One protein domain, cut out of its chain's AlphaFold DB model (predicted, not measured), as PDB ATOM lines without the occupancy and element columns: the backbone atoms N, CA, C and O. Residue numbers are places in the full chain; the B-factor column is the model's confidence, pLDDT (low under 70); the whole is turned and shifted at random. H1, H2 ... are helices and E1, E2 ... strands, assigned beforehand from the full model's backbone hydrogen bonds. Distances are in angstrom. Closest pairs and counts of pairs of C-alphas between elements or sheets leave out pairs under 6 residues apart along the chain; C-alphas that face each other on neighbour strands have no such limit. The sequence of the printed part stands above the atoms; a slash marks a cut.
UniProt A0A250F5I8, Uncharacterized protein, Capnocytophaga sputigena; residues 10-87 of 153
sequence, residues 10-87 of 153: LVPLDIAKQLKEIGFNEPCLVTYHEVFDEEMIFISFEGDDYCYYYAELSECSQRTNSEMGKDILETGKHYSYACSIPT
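Overview. This is residues 10 to 87 of the 153 residues of an uncharacterized protein of Capnocytophaga sputigena (UniProt A0A250F5I8). There is little regular structure: H1 crosses one face of an antiparallel sheet, E2 E1 E3, H2 is on the other, and loop residues 46 to 52 stick out. Of 78 printed residues, 29 are in named elements, H1 E1 E2 H2 E3, class mixed. Only just loose, close to compact, it spans 42 by 29 by 21 A; the C-alphas' radius of gyration is 14.2 A.

Along the chain. Find C-alpha 13 at (125.640, 114.645, 106.590); H1 runs 12.6 A to residue 21. E1, residues 30 to 35, and E2, 38 to 41, form a hairpin. After H2, 65 to 68, E3 runs from 80 to C-alpha 85 at (131.663, 117.862, 107.779).

Arrangement. Within hydrogen-bond range, E1 and E3 have N 32 and O 83, 2.8 A apart; E1 and E2 have N 40 and O 33, 2.8 A apart; in H1 every O i to N i+4 pair is within range, and H2 is too short for one. H1 is over E3, closest at C-alphas 16 and 85, 5.4 A.

Size, cuts and confidence. Both links of H2 are long; pLDDT is under 70 in residues 36 to 56 and 75 to 77.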
ATOM      1  N   LEU A  10     126.713 124.269 107.785       92.94
ATOM      2  CA  LEU A  10     127.368 123.031 107.372       92.94
ATOM      3  C   LEU A  10     126.585 122.362 106.251       92.94
ATOM      4  O   LEU A  10     125.361 122.485 106.176       92.94
ATOM      5  N   VAL A  11     127.281 121.584 105.425       95.00
ATOM      6  CA  VAL A  11     126.578 120.692 104.503       95.00
ATOM      7  C   VAL A  11     125.854 119.582 105.277       95.00
ATOM      8  O   VAL A  11     126.348 119.144 106.322       95.00
ATOM      9  N   PRO A  12     124.703 119.094 104.786       93.44
ATOM     10  CA  PRO A  12     124.057 117.889 105.287       93.44
ATOM     11  C   PRO A  12     125.013 116.691 105.371       93.44
ATOM     12  O   PRO A  12     125.925 116.541 104.555       93.44
ATOM     13  N   LEU A  13     124.784 115.811 106.349       90.75
ATOM     14  CA  LEU A  13     125.640 114.645 106.590       90.75
ATOM     15  C   LEU A  13     125.764 113.738 105.358       90.75
ATOM     16  O   LEU A  13     126.833 113.205 105.084       90.75
ATOM     17  N   ASP A  14     124.694 113.558 104.596       93.50
ATOM     18  CA  ASP A  14     124.714 112.730 103.392       93.50
ATOM     19  C   ASP A  14     125.580 113.344 102.276       93.50
ATOM     20  O   ASP A  14     126.278 112.608 101.577       93.50
ATOM     21  N   ILE A  15     125.627 114.678 102.163       96.31
ATOM     22  CA  ILE A  15     126.583 115.376 101.294       96.31
ATOM     23  C   ILE A  15     128.008 115.153 101.809       96.31
ATOM     24  O   ILE A  15     128.879 114.782 101.025       96.31
ATOM     25  N   ALA A  16     128.258 115.301 103.114       95.12
ATOM     26  CA  ALA A  16     129.578 115.048 103.703       95.12
ATOM     27  C   ALA A  16     130.080 113.614 103.430       95.12
ATOM     28  O   ALA A  16     131.234 113.421 103.034       95.12
ATOM     29  N   LYS A  17     129.200 112.611 103.562       94.00
ATOM     30  CA  LYS A  17     129.492 111.205 103.231       94.00
ATOM     31  C   LYS A  17     129.870 111.048 101.750       94.00
ATOM     32  O   LYS A  17     130.919 110.482 101.447       94.00
ATOM     33  N   GLN A  18     129.094 111.626 100.831       97.31
ATOM     34  CA  GLN A  18     129.390 111.581  99.391       97.31
ATOM     35  C   GLN A  18     130.680 112.318  99.006       97.31
ATOM     36  O   GLN A  18     131.397 111.868  98.116       97.31
ATOM     37  N   LEU A  19     131.000 113.429  99.674       97.62
ATOM     38  CA  LEU A  19     132.253 114.160  99.469       97.62
ATOM     39  C   LEU A  19     133.465 113.300  99.850       97.62
ATOM     40  O   LEU A  19     134.451 113.267  99.112       97.62
ATOM     41  N   LYS A  20     133.386 112.557 100.963       95.56
ATOM     42  CA  LYS A  20     134.434 111.601 101.349       95.56
ATOM     43  C   LYS A  20     134.644 110.532 100.272       95.56
ATOM     44  O   LYS A  20     135.789 110.263  99.915       95.56
ATOM     45  N   GLU A  21     133.567 109.966  99.723       95.25
ATOM     46  CA  GLU A  21     133.639 108.942  98.663       95.25
ATOM     47  C   GLU A  21     134.395 109.421  97.420       95.25
ATOM     48  O   GLU A  21     135.103 108.643  96.788       95.25
ATOM     49  N   ILE A  22     134.264 110.704  97.072       96.31
ATOM     50  CA  ILE A  22     134.937 111.298  95.909       96.31
ATOM     51  C   ILE A  22     136.325 111.868  96.235       96.31
ATOM     52  O   ILE A  22     136.933 112.538  95.401       96.31
ATOM     53  N   GLY A  23     136.845 111.621  97.439       95.69
ATOM     54  CA  GLY A  23     138.196 112.018  97.830       95.69
ATOM     55  C   GLY A  23     138.326 113.460  98.322       95.69
ATOM     56  O   GLY A  23     139.415 114.033  98.253       95.69
ATOM     57  N   PHE A  24     137.250 114.073  98.825       97.00
ATOM     58  CA  PHE A  24     137.377 115.308  99.599       97.00
ATOM     59  C   PHE A  24     138.277 115.052 100.814       97.00
ATOM     60  O   PHE A  24     138.008 114.151 101.608       97.00
ATOM     61  N   ASN A  25     139.350 115.827 100.962       96.31
ATOM     62  CA  ASN A  25     140.339 115.635 102.027       96.31
ATOM     63  C   ASN A  25     140.900 116.963 102.556       96.31
ATOM     64  O   ASN A  25     142.047 117.024 102.992       96.31
ATOM     65  N   GLU A  26     140.121 118.041 102.468       95.62
ATOM     66  CA  GLU A  26     140.515 119.325 103.051       95.62
ATOM     67  C   GLU A  26     140.304 119.295 104.577       95.62
ATOM     68  O   GLU A  26     139.437 118.556 105.056       95.62
ATOM     69  N   PRO A  27     141.087 120.062 105.353       92.38
ATOM     70  CA  PRO A  27     140.907 120.148 106.799       92.38
ATOM     71  C   PRO A  27     139.546 120.758 107.174       92.38
ATOM     72  O   PRO A  27     139.195 121.835 106.697       92.38
ATOM     73  N   CYS A  28     138.798 120.091 108.057       90.50
ATOM     74  CA  CYS A  28     137.528 120.573 108.600       90.50
ATOM     75  C   CYS A  28     137.584 120.655 110.126       90.50
ATOM     76  O   CYS A  28     138.188 119.808 110.784       90.50
ATOM     77  N   LEU A  29     136.908 121.653 110.696       88.19
ATOM     78  CA  LEU A  29     136.759 121.780 112.148       88.19
ATOM     79  C   LEU A  29     135.783 120.743 112.727       88.19
ATOM     80  O   LEU A  29     135.927 120.321 113.867       88.19
ATOM     81  N   VAL A  30     134.785 120.353 111.934       87.19
ATOM     82  CA  VAL A  30     133.676 119.501 112.362       87.19
ATOM     83  C   VAL A  30     133.851 118.122 111.752       87.19
ATOM     84  O   VAL A  30     134.053 117.989 110.541       87.19
ATOM     85  N   THR A  31     133.756 117.088 112.581       84.50
ATOM     86  CA  THR A  31     133.791 115.692 112.147       84.50
ATOM     87  C   THR A  31     132.566 114.943 112.654       84.50
ATOM     88  O   THR A  31     132.000 115.240 113.710       84.50
ATOM     89  N   TYR A  32     132.148 113.970 111.859       82.31
ATOM     90  CA  TYR A  32     131.144 112.978 112.195       82.31
ATOM     91  C   TYR A  32     131.838 111.669 112.535       82.31
ATOM     92  O   TYR A  32     132.736 111.249 111.804       82.31
ATOM     93  N   HIS A  33     131.386 111.015 113.599       79.19
ATOM     94  CA  HIS A  33     131.793 109.667 113.963       79.19
ATOM     95  C   HIS A  33     130.551 108.825 114.246       79.19
ATOM     96  O   HIS A  33     129.643 109.256 114.945       79.19
ATOM     97  N   GLU A  34     130.531 107.609 113.722       77.50
ATOM     98  CA  GLU A  34     129.479 106.628 113.949       77.50
ATOM     99  C   GLU A  34     130.147 105.341 114.415       77.50
ATOM    100  O   GLU A  34     130.985 104.782 113.697       77.50
ATOM    101  N   VAL A  35     129.846 104.906 115.636       70.31
ATOM    102  CA  VAL A  35     130.480 103.733 116.250       70.31
ATOM    103  C   VAL A  35     129.414 102.929 116.986       70.31
ATOM    104  O   VAL A  35     128.705 103.488 117.809       70.31
ATOM    105  N   PHE A  36     129.303 101.622 116.723       61.94
ATOM    106  CA  PHE A  36     128.358 100.731 117.430       61.94
ATOM    107  C   PHE A  36     126.895 101.236 117.494       61.94
ATOM    108  O   PHE A  36     126.261 101.127 118.540       61.94
ATOM    109  N   ASP A  37     126.367 101.783 116.396       58.09
ATOM    110  CA  ASP A  37     125.030 102.405 116.310       58.09
ATOM    111  C   ASP A  37     124.850 103.713 117.121       58.09
ATOM    112  O   ASP A  37     123.744 104.249 117.193       58.09
ATOM    113  N   GLU A  38     125.923 104.276 117.690       58.44
ATOM    114  CA  GLU A  38     125.939 105.630 118.254       58.44
ATOM    115  C   GLU A  38     126.446 106.636 117.209       58.44
ATOM    116  O   GLU A  38     127.603 106.593 116.776       58.44
ATOM    117  N   GLU A  39     125.569 107.559 116.804       58.31
ATOM    118  CA  GLU A  39     125.906 108.701 115.949       58.31
ATOM    119  C   GLU A  39     126.404 109.872 116.815       58.31
ATOM    120  O   GLU A  39     125.679 110.382 117.671       58.31
ATOM    121  N   MET A  40     127.629 110.342 116.578       62.28
ATOM    122  CA  MET A  40     128.217 111.494 117.260       62.28
ATOM    123  C   MET A  40     128.643 112.563 116.245       62.28
ATOM    124  O   MET A  40     129.549 112.367 115.434       62.28
ATOM    125  N   ILE A  41     128.002 113.732 116.319       57.94
ATOM    126  CA  ILE A  41     128.427 114.965 115.640       57.94
ATOM    127  C   ILE A  41     129.006 115.890 116.711       57.94
ATOM    128  O   ILE A  41     128.304 116.260 117.650       57.94
ATOM    129  N   PHE A  42     130.267 116.296 116.582       63.81
ATOM    130  CA  PHE A  42     130.871 117.240 117.523       63.81
ATOM    131  C   PHE A  42     130.619 118.691 117.096       63.81
ATOM    132  O   PHE A  42     131.418 119.224 116.338       63.81
ATOM    133  N   ILE A  43     129.557 119.331 117.614       54.47
ATOM    134  CA  ILE A  43     129.509 120.759 118.020       54.47
ATOM    135  C   ILE A  43     128.484 120.880 119.175       54.47
ATOM    136  O   ILE A  43     127.428 120.267 119.106       54.47
ATOM    137  N   SER A  44     128.833 121.622 120.233       54.28
ATOM    138  CA  SER A  44     128.338 121.601 121.631       54.28
ATOM    139  C   SER A  44     126.821 121.589 121.957       54.28
ATOM    140  O   SER A  44     125.957 121.864 121.133       54.28
ATOM    141  N   PHE A  45     126.571 121.322 123.248       51.84
ATOM    142  CA  PHE A  45     125.413 120.747 123.946       51.84
ATOM    143  C   PHE A  45     124.360 121.758 124.448       51.84
ATOM    144  O   PHE A  45     124.718 122.843 124.905       51.84
ATOM    145  N   GLU A  46     123.080 121.367 124.476       44.03
ATOM    146  CA  GLU A  46     122.067 122.050 125.300       44.03
ATOM    147  C   GLU A  46     122.313 121.740 126.785       44.03
ATOM    148  O   GLU A  46     122.395 120.576 127.179       44.03
ATOM    149  N   GLY A  47     122.433 122.779 127.615       48.75
ATOM    150  CA  GLY A  47     122.517 122.655 129.066       48.75
ATOM    151  C   GLY A  47     121.856 123.845 129.752       48.75
ATOM    152  O   GLY A  47     122.194 124.990 129.453       48.75
ATOM    153  N   ASP A  48     120.935 123.561 130.670       48.00
ATOM    154  CA  ASP A  48     120.467 124.531 131.656       48.00
ATOM    155  C   ASP A  48     121.512 124.669 132.782       48.00
ATOM    156  O   ASP A  48     122.126 123.689 133.209       48.00
ATOM    157  N   ASP A  49     121.680 125.911 133.245       47.25
ATOM    158  CA  ASP A  49     122.492 126.397 134.370       47.25
ATOM    159  C   ASP A  49     124.040 126.417 134.223       47.25
ATOM    160  O   ASP A  49     124.772 125.488 134.549       47.25
ATOM    161  N   TYR A  50     124.542 127.603 133.842       50.97
ATOM    162  CA  TYR A  50     125.850 128.191 134.202       50.97
ATOM    163  C   TYR A  50     127.159 127.466 133.830       50.97
ATOM    164  O   TYR A  50     128.180 127.679 134.487       50.97
ATOM    165  N   CYS A  51     127.206 126.726 132.725       48.78
ATOM    166  CA  CYS A  51     128.478 126.307 132.125       48.78
ATOM    167  C   CYS A  51     128.689 127.008 130.778       48.78
ATOM    168  O   CYS A  51     128.140 126.601 129.757       48.78
ATOM    169  N   TYR A  52     129.493 128.076 130.764       50.84
ATOM    170  CA  TYR A  52     129.992 128.642 129.513       50.84
ATOM    171  C   TYR A  52     131.026 127.682 128.912       50.84
ATOM    172  O   TYR A  52     132.133 127.550 129.432       50.84
ATOM    173  N   TYR A  53     130.673 127.018 127.815       58.03
ATOM    174  CA  TYR A  53     131.639 126.286 127.005       58.03
ATOM    175  C   TYR A  53     132.364 127.288 126.101       58.03
ATOM    176  O   TYR A  53     131.811 127.753 125.106       58.03
ATOM    177  N   TYR A  54     133.593 127.656 126.465       56.31
ATOM    178  CA  TYR A  54     134.494 128.403 125.589       56.31
ATOM    179  C   TYR A  54     135.445 127.416 124.908       56.31
ATOM    180  O   TYR A  54     136.050 126.583 125.576       56.31
ATOM    181  N   ALA A  55     135.577 127.520 123.587       66.81
ATOM    182  CA  ALA A  55     136.645 126.882 122.829       66.81
ATOM    183  C   ALA A  55     137.492 127.994 122.210       66.81
ATOM    184  O   ALA A  55     136.973 128.819 121.450       66.81
ATOM    185  N   GLU A  56     138.776 128.056 122.551       66.81
ATOM    186  CA  GLU A  56     139.681 128.987 121.891       66.81
ATOM    187  C   GLU A  56     139.950 128.501 120.466       66.81
ATOM    188  O   GLU A  56     140.371 127.367 120.246       66.81
ATOM    189  N   LEU A  57     139.741 129.367 119.471       71.31
ATOM    190  CA  LEU A  57     139.972 129.001 118.070       71.31
ATOM    191  C   LEU A  57     141.438 128.601 117.806       71.31
ATOM    192  O   LEU A  57     141.700 127.818 116.900       71.31
ATOM    193  N   SER A  58     142.378 129.114 118.607       74.62
ATOM    194  CA  SER A  58     143.797 128.727 118.616       74.62
ATOM    195  C   SER A  58     144.039 127.284 119.057       74.62
ATOM    196  O   SER A  58     145.049 126.702 118.672       74.62
ATOM    197  N   GLU A  59     143.139 126.713 119.854       76.69
ATOM    198  CA  GLU A  59     143.227 125.341 120.361       76.69
ATOM    199  C   GLU A  59     142.424 124.350 119.503       76.69
ATOM    200  O   GLU A  59     142.611 123.136 119.596       76.69
ATOM    201  N   CYS A  60     141.553 124.853 118.625       80.25
ATOM    202  CA  CYS A  60     140.792 124.041 117.687       80.25
ATOM    203  C   CYS A  60     141.701 123.367 116.647       80.25
ATOM    204  O   CYS A  60     142.325 124.025 115.813       80.25
ATOM    205  N   SER A  61     141.714 122.032 116.624       82.25
ATOM    206  CA  SER A  61     142.380 121.259 115.570       82.25
ATOM    207  C   SER A  61     141.413 120.921 114.438       82.25
ATOM    208  O   SER A  61     140.351 120.355 114.690       82.25
ATOM    209  N   GLN A  62     141.809 121.186 113.195       87.00
ATOM    210  CA  GLN A  62     141.095 120.688 112.019       87.00
ATOM    211  C   GLN A  62     141.580 119.279 111.661       87.00
ATOM    212  O   GLN A  62     142.720 118.915 111.953       87.00
ATOM    213  N   ARG A  63     140.710 118.486 111.031       87.75
ATOM    214  CA  ARG A  63     140.995 117.113 110.600       87.75
ATOM    215  C   ARG A  63     140.565 116.897 109.158       87.75
ATOM    216  O   ARG A  63     139.529 117.394 108.723       87.75
ATOM    217  N   THR A  64     141.347 116.115 108.435       91.06
ATOM    218  CA  THR A  64     141.045 115.624 107.089       91.06
ATOM    219  C   THR A  64     140.444 114.217 107.150       91.06
ATOM    220  O   THR A  64     140.649 113.484 108.121       91.06
ATOM    221  N   ASN A  65     139.762 113.787 106.084       90.12
ATOM    222  CA  ASN A  65     139.256 112.412 105.968       90.12
ATOM    223  C   ASN A  65     140.358 111.350 106.098       90.12
ATOM    224  O   ASN A  65     140.128 110.298 106.686       90.12
ATOM    225  N   SER A  66     141.564 111.637 105.610       90.81
ATOM    226  CA  SER A  66     142.710 110.730 105.663       90.81
ATOM    227  C   SER A  66     143.280 110.524 107.070       90.81
ATOM    228  O   SER A  66     143.830 109.463 107.357       90.81
ATOM    229  N   GLU A  67     143.128 111.504 107.963       87.38
ATOM    230  CA  GLU A  67     143.641 111.437 109.339       87.38
ATOM    231  C   GLU A  67     142.717 110.664 110.287       87.38
ATOM    232  O   GLU A  67     143.149 110.275 111.372       87.38
ATOM    233  N   MET A  68     141.462 110.424 109.895       81.81
ATOM    234  CA  MET A  68     140.467 109.716 110.716       81.81
ATOM    235  C   MET A  68     140.586 108.186 110.654       81.81
ATOM    236  O   MET A  68     139.834 107.483 111.326       81.81
ATOM    237  N   GLY A  69     141.559 107.658 109.910       80.06
ATOM    238  CA  GLY A  69     141.791 106.220 109.793       80.06
ATOM    239  C   GLY A  69     140.878 105.541 108.771       80.06
ATOM    240  O   GLY A  69     140.243 106.184 107.937       80.06
ATOM    241  N   LYS A  70     140.881 104.204 108.781       82.88
ATOM    242  CA  LYS A  70     140.081 103.390 107.857       82.88
ATOM    243  C   LYS A  70     138.703 103.117 108.450       82.88
ATOM    244  O   LYS A  70     138.618 102.730 109.612       82.88
ATOM    245  N   ASP A  71     137.672 103.237 107.621       86.56
ATOM    246  CA  ASP A  71     136.317 102.832 107.992       86.56
ATOM    247  C   ASP A  71     136.230 101.308 108.134       86.56
ATOM    248  O   ASP A  71     136.831 100.556 107.359       86.56
ATOM    249  N   ILE A  72     135.436 100.858 109.099       83.62
ATOM    250  CA  ILE A  72     135.046  99.465 109.286       83.62
ATOM    251  C   ILE A  72     133.537  99.400 109.051       83.62
ATOM    252  O   ILE A  72     132.751  99.830 109.888       83.62
ATOM    253  N   LEU A  73     133.133  98.880 107.890       82.88
ATOM    254  CA  LEU A  73     131.730  98.834 107.448       82.88
ATOM    255  C   LEU A  73     131.096  97.443 107.620       82.88
ATOM    256  O   LEU A  73     130.060  97.140 107.026       82.88
ATOM    257  N   GLU A  74     131.732  96.569 108.400       77.31
ATOM    258  CA  GLU A  74     131.222  95.229 108.681       77.31
ATOM    259  C   GLU A  74     130.050  95.286 109.665       77.31
ATOM    260  O   GLU A  74     130.075  96.004 110.666       77.31
ATOM    261  N   THR A  75     129.012  94.498 109.391       63.06
ATOM    262  CA  THR A  75     127.805  94.442 110.218       63.06
ATOM    263  C   THR A  75     128.112  93.683 111.514       63.06
ATOM    264  O   THR A  75     128.400  92.488 111.478       63.06
ATOM    265  N   GLY A  76     128.064  94.358 112.667       65.44
ATOM    266  CA  GLY A  76     128.313  93.743 113.975       65.44
ATOM    267  C   GLY A  76     129.144  94.614 114.921       65.44
ATOM    268  O   GLY A  76     129.144  95.836 114.837       65.44
ATOM    269  N   LYS A  77     129.874  93.973 115.845       61.34
ATOM    270  CA  LYS A  77     130.572  94.618 116.978       61.34
ATOM    271  C   LYS A  77     131.789  95.483 116.604       61.34
ATOM    272  O   LYS A  77     132.606  95.741 117.473       61.34
ATOM    273  N   HIS A  78     131.985  95.877 115.352       71.25
ATOM    274  CA  HIS A  78     133.162  96.663 114.963       71.25
ATOM    275  C   HIS A  78     132.854  97.749 113.926       71.25
ATOM    276  O   HIS A  78     133.790  98.261 113.326       71.25
ATOM    277  N   TYR A  79     131.585  98.132 113.727       79.75
ATOM    278  CA  TYR A  79     131.261  99.230 112.816       79.75
ATOM    279  C   TYR A  79     131.876 100.549 113.305       79.75
ATOM    280  O   TYR A  79     131.673 100.955 114.453       79.75
ATOM    281  N   SER A  80     132.629 101.201 112.423       82.06
ATOM    282  CA  SER A  80     133.218 102.513 112.650       82.06
ATOM    283  C   SER A  80     133.280 103.272 111.335       82.06
ATOM    284  O   SER A  80     133.942 102.844 110.388       82.06
ATOM    285  N   TYR A  81     132.602 104.408 111.281       84.81
ATOM    286  CA  TYR A  81     132.653 105.318 110.149       84.81
ATOM    287  C   TYR A  81     132.944 106.727 110.643       84.81
ATOM    288  O   TYR A  81     132.373 107.171 111.639       84.81
ATOM    289  N   ALA A  82     133.815 107.444 109.941       86.38
ATOM    290  CA  ALA A  82     134.085 108.840 110.251       86.38
ATOM    291  C   ALA A  82     134.166 109.685 108.984       86.38
ATOM    292  O   ALA A  82     134.729 109.248 107.985       86.38
ATOM    293  N   CYS A  83     133.649 110.908 108.995       89.06
ATOM    294  CA  CYS A  83     133.861 111.829 107.884       89.06
ATOM    295  C   CYS A  83     133.945 113.281 108.341       89.06
ATOM    296  O   CYS A  83     133.417 113.674 109.378       89.06
ATOM    297  N   SER A  84     134.635 114.092 107.550       92.12
ATOM    298  CA  SER A  84     134.705 115.532 107.740       92.12
ATOM    299  C   SER A  84     133.365 116.142 107.346       92.12
ATOM    300  O   SER A  84     132.857 115.814 106.272       92.12
ATOM    301  N   ILE A  85     132.841 117.073 108.139       92.31
ATOM    302  CA  ILE A  85     131.663 117.862 107.779       92.31
ATOM    303  C   ILE A  85     132.133 119.271 107.384       92.31
ATOM    304  O   ILE A  85     132.372 120.109 108.255       92.31
ATOM    305  N   PRO A  86     132.320 119.546 106.083       95.50
ATOM    306  CA  PRO A  86     132.713 120.869 105.614       95.50
ATOM    307  C   PRO A  86     131.568 121.886 105.689       95.50
ATOM    308  O   PRO A  86     130.382 121.540 105.694       95.50
ATOM    309  N   THR A  87     131.923 123.171 105.666       96.56
ATOM    310  CA  THR A  87     130.955 124.232 105.365       96.56
ATOM    311  C   THR A  87     130.619 124.243 103.875       96.56
ATOM    312  O   THR A  87     131.392 123.757 103.045       96.56
TER     313      THR A  87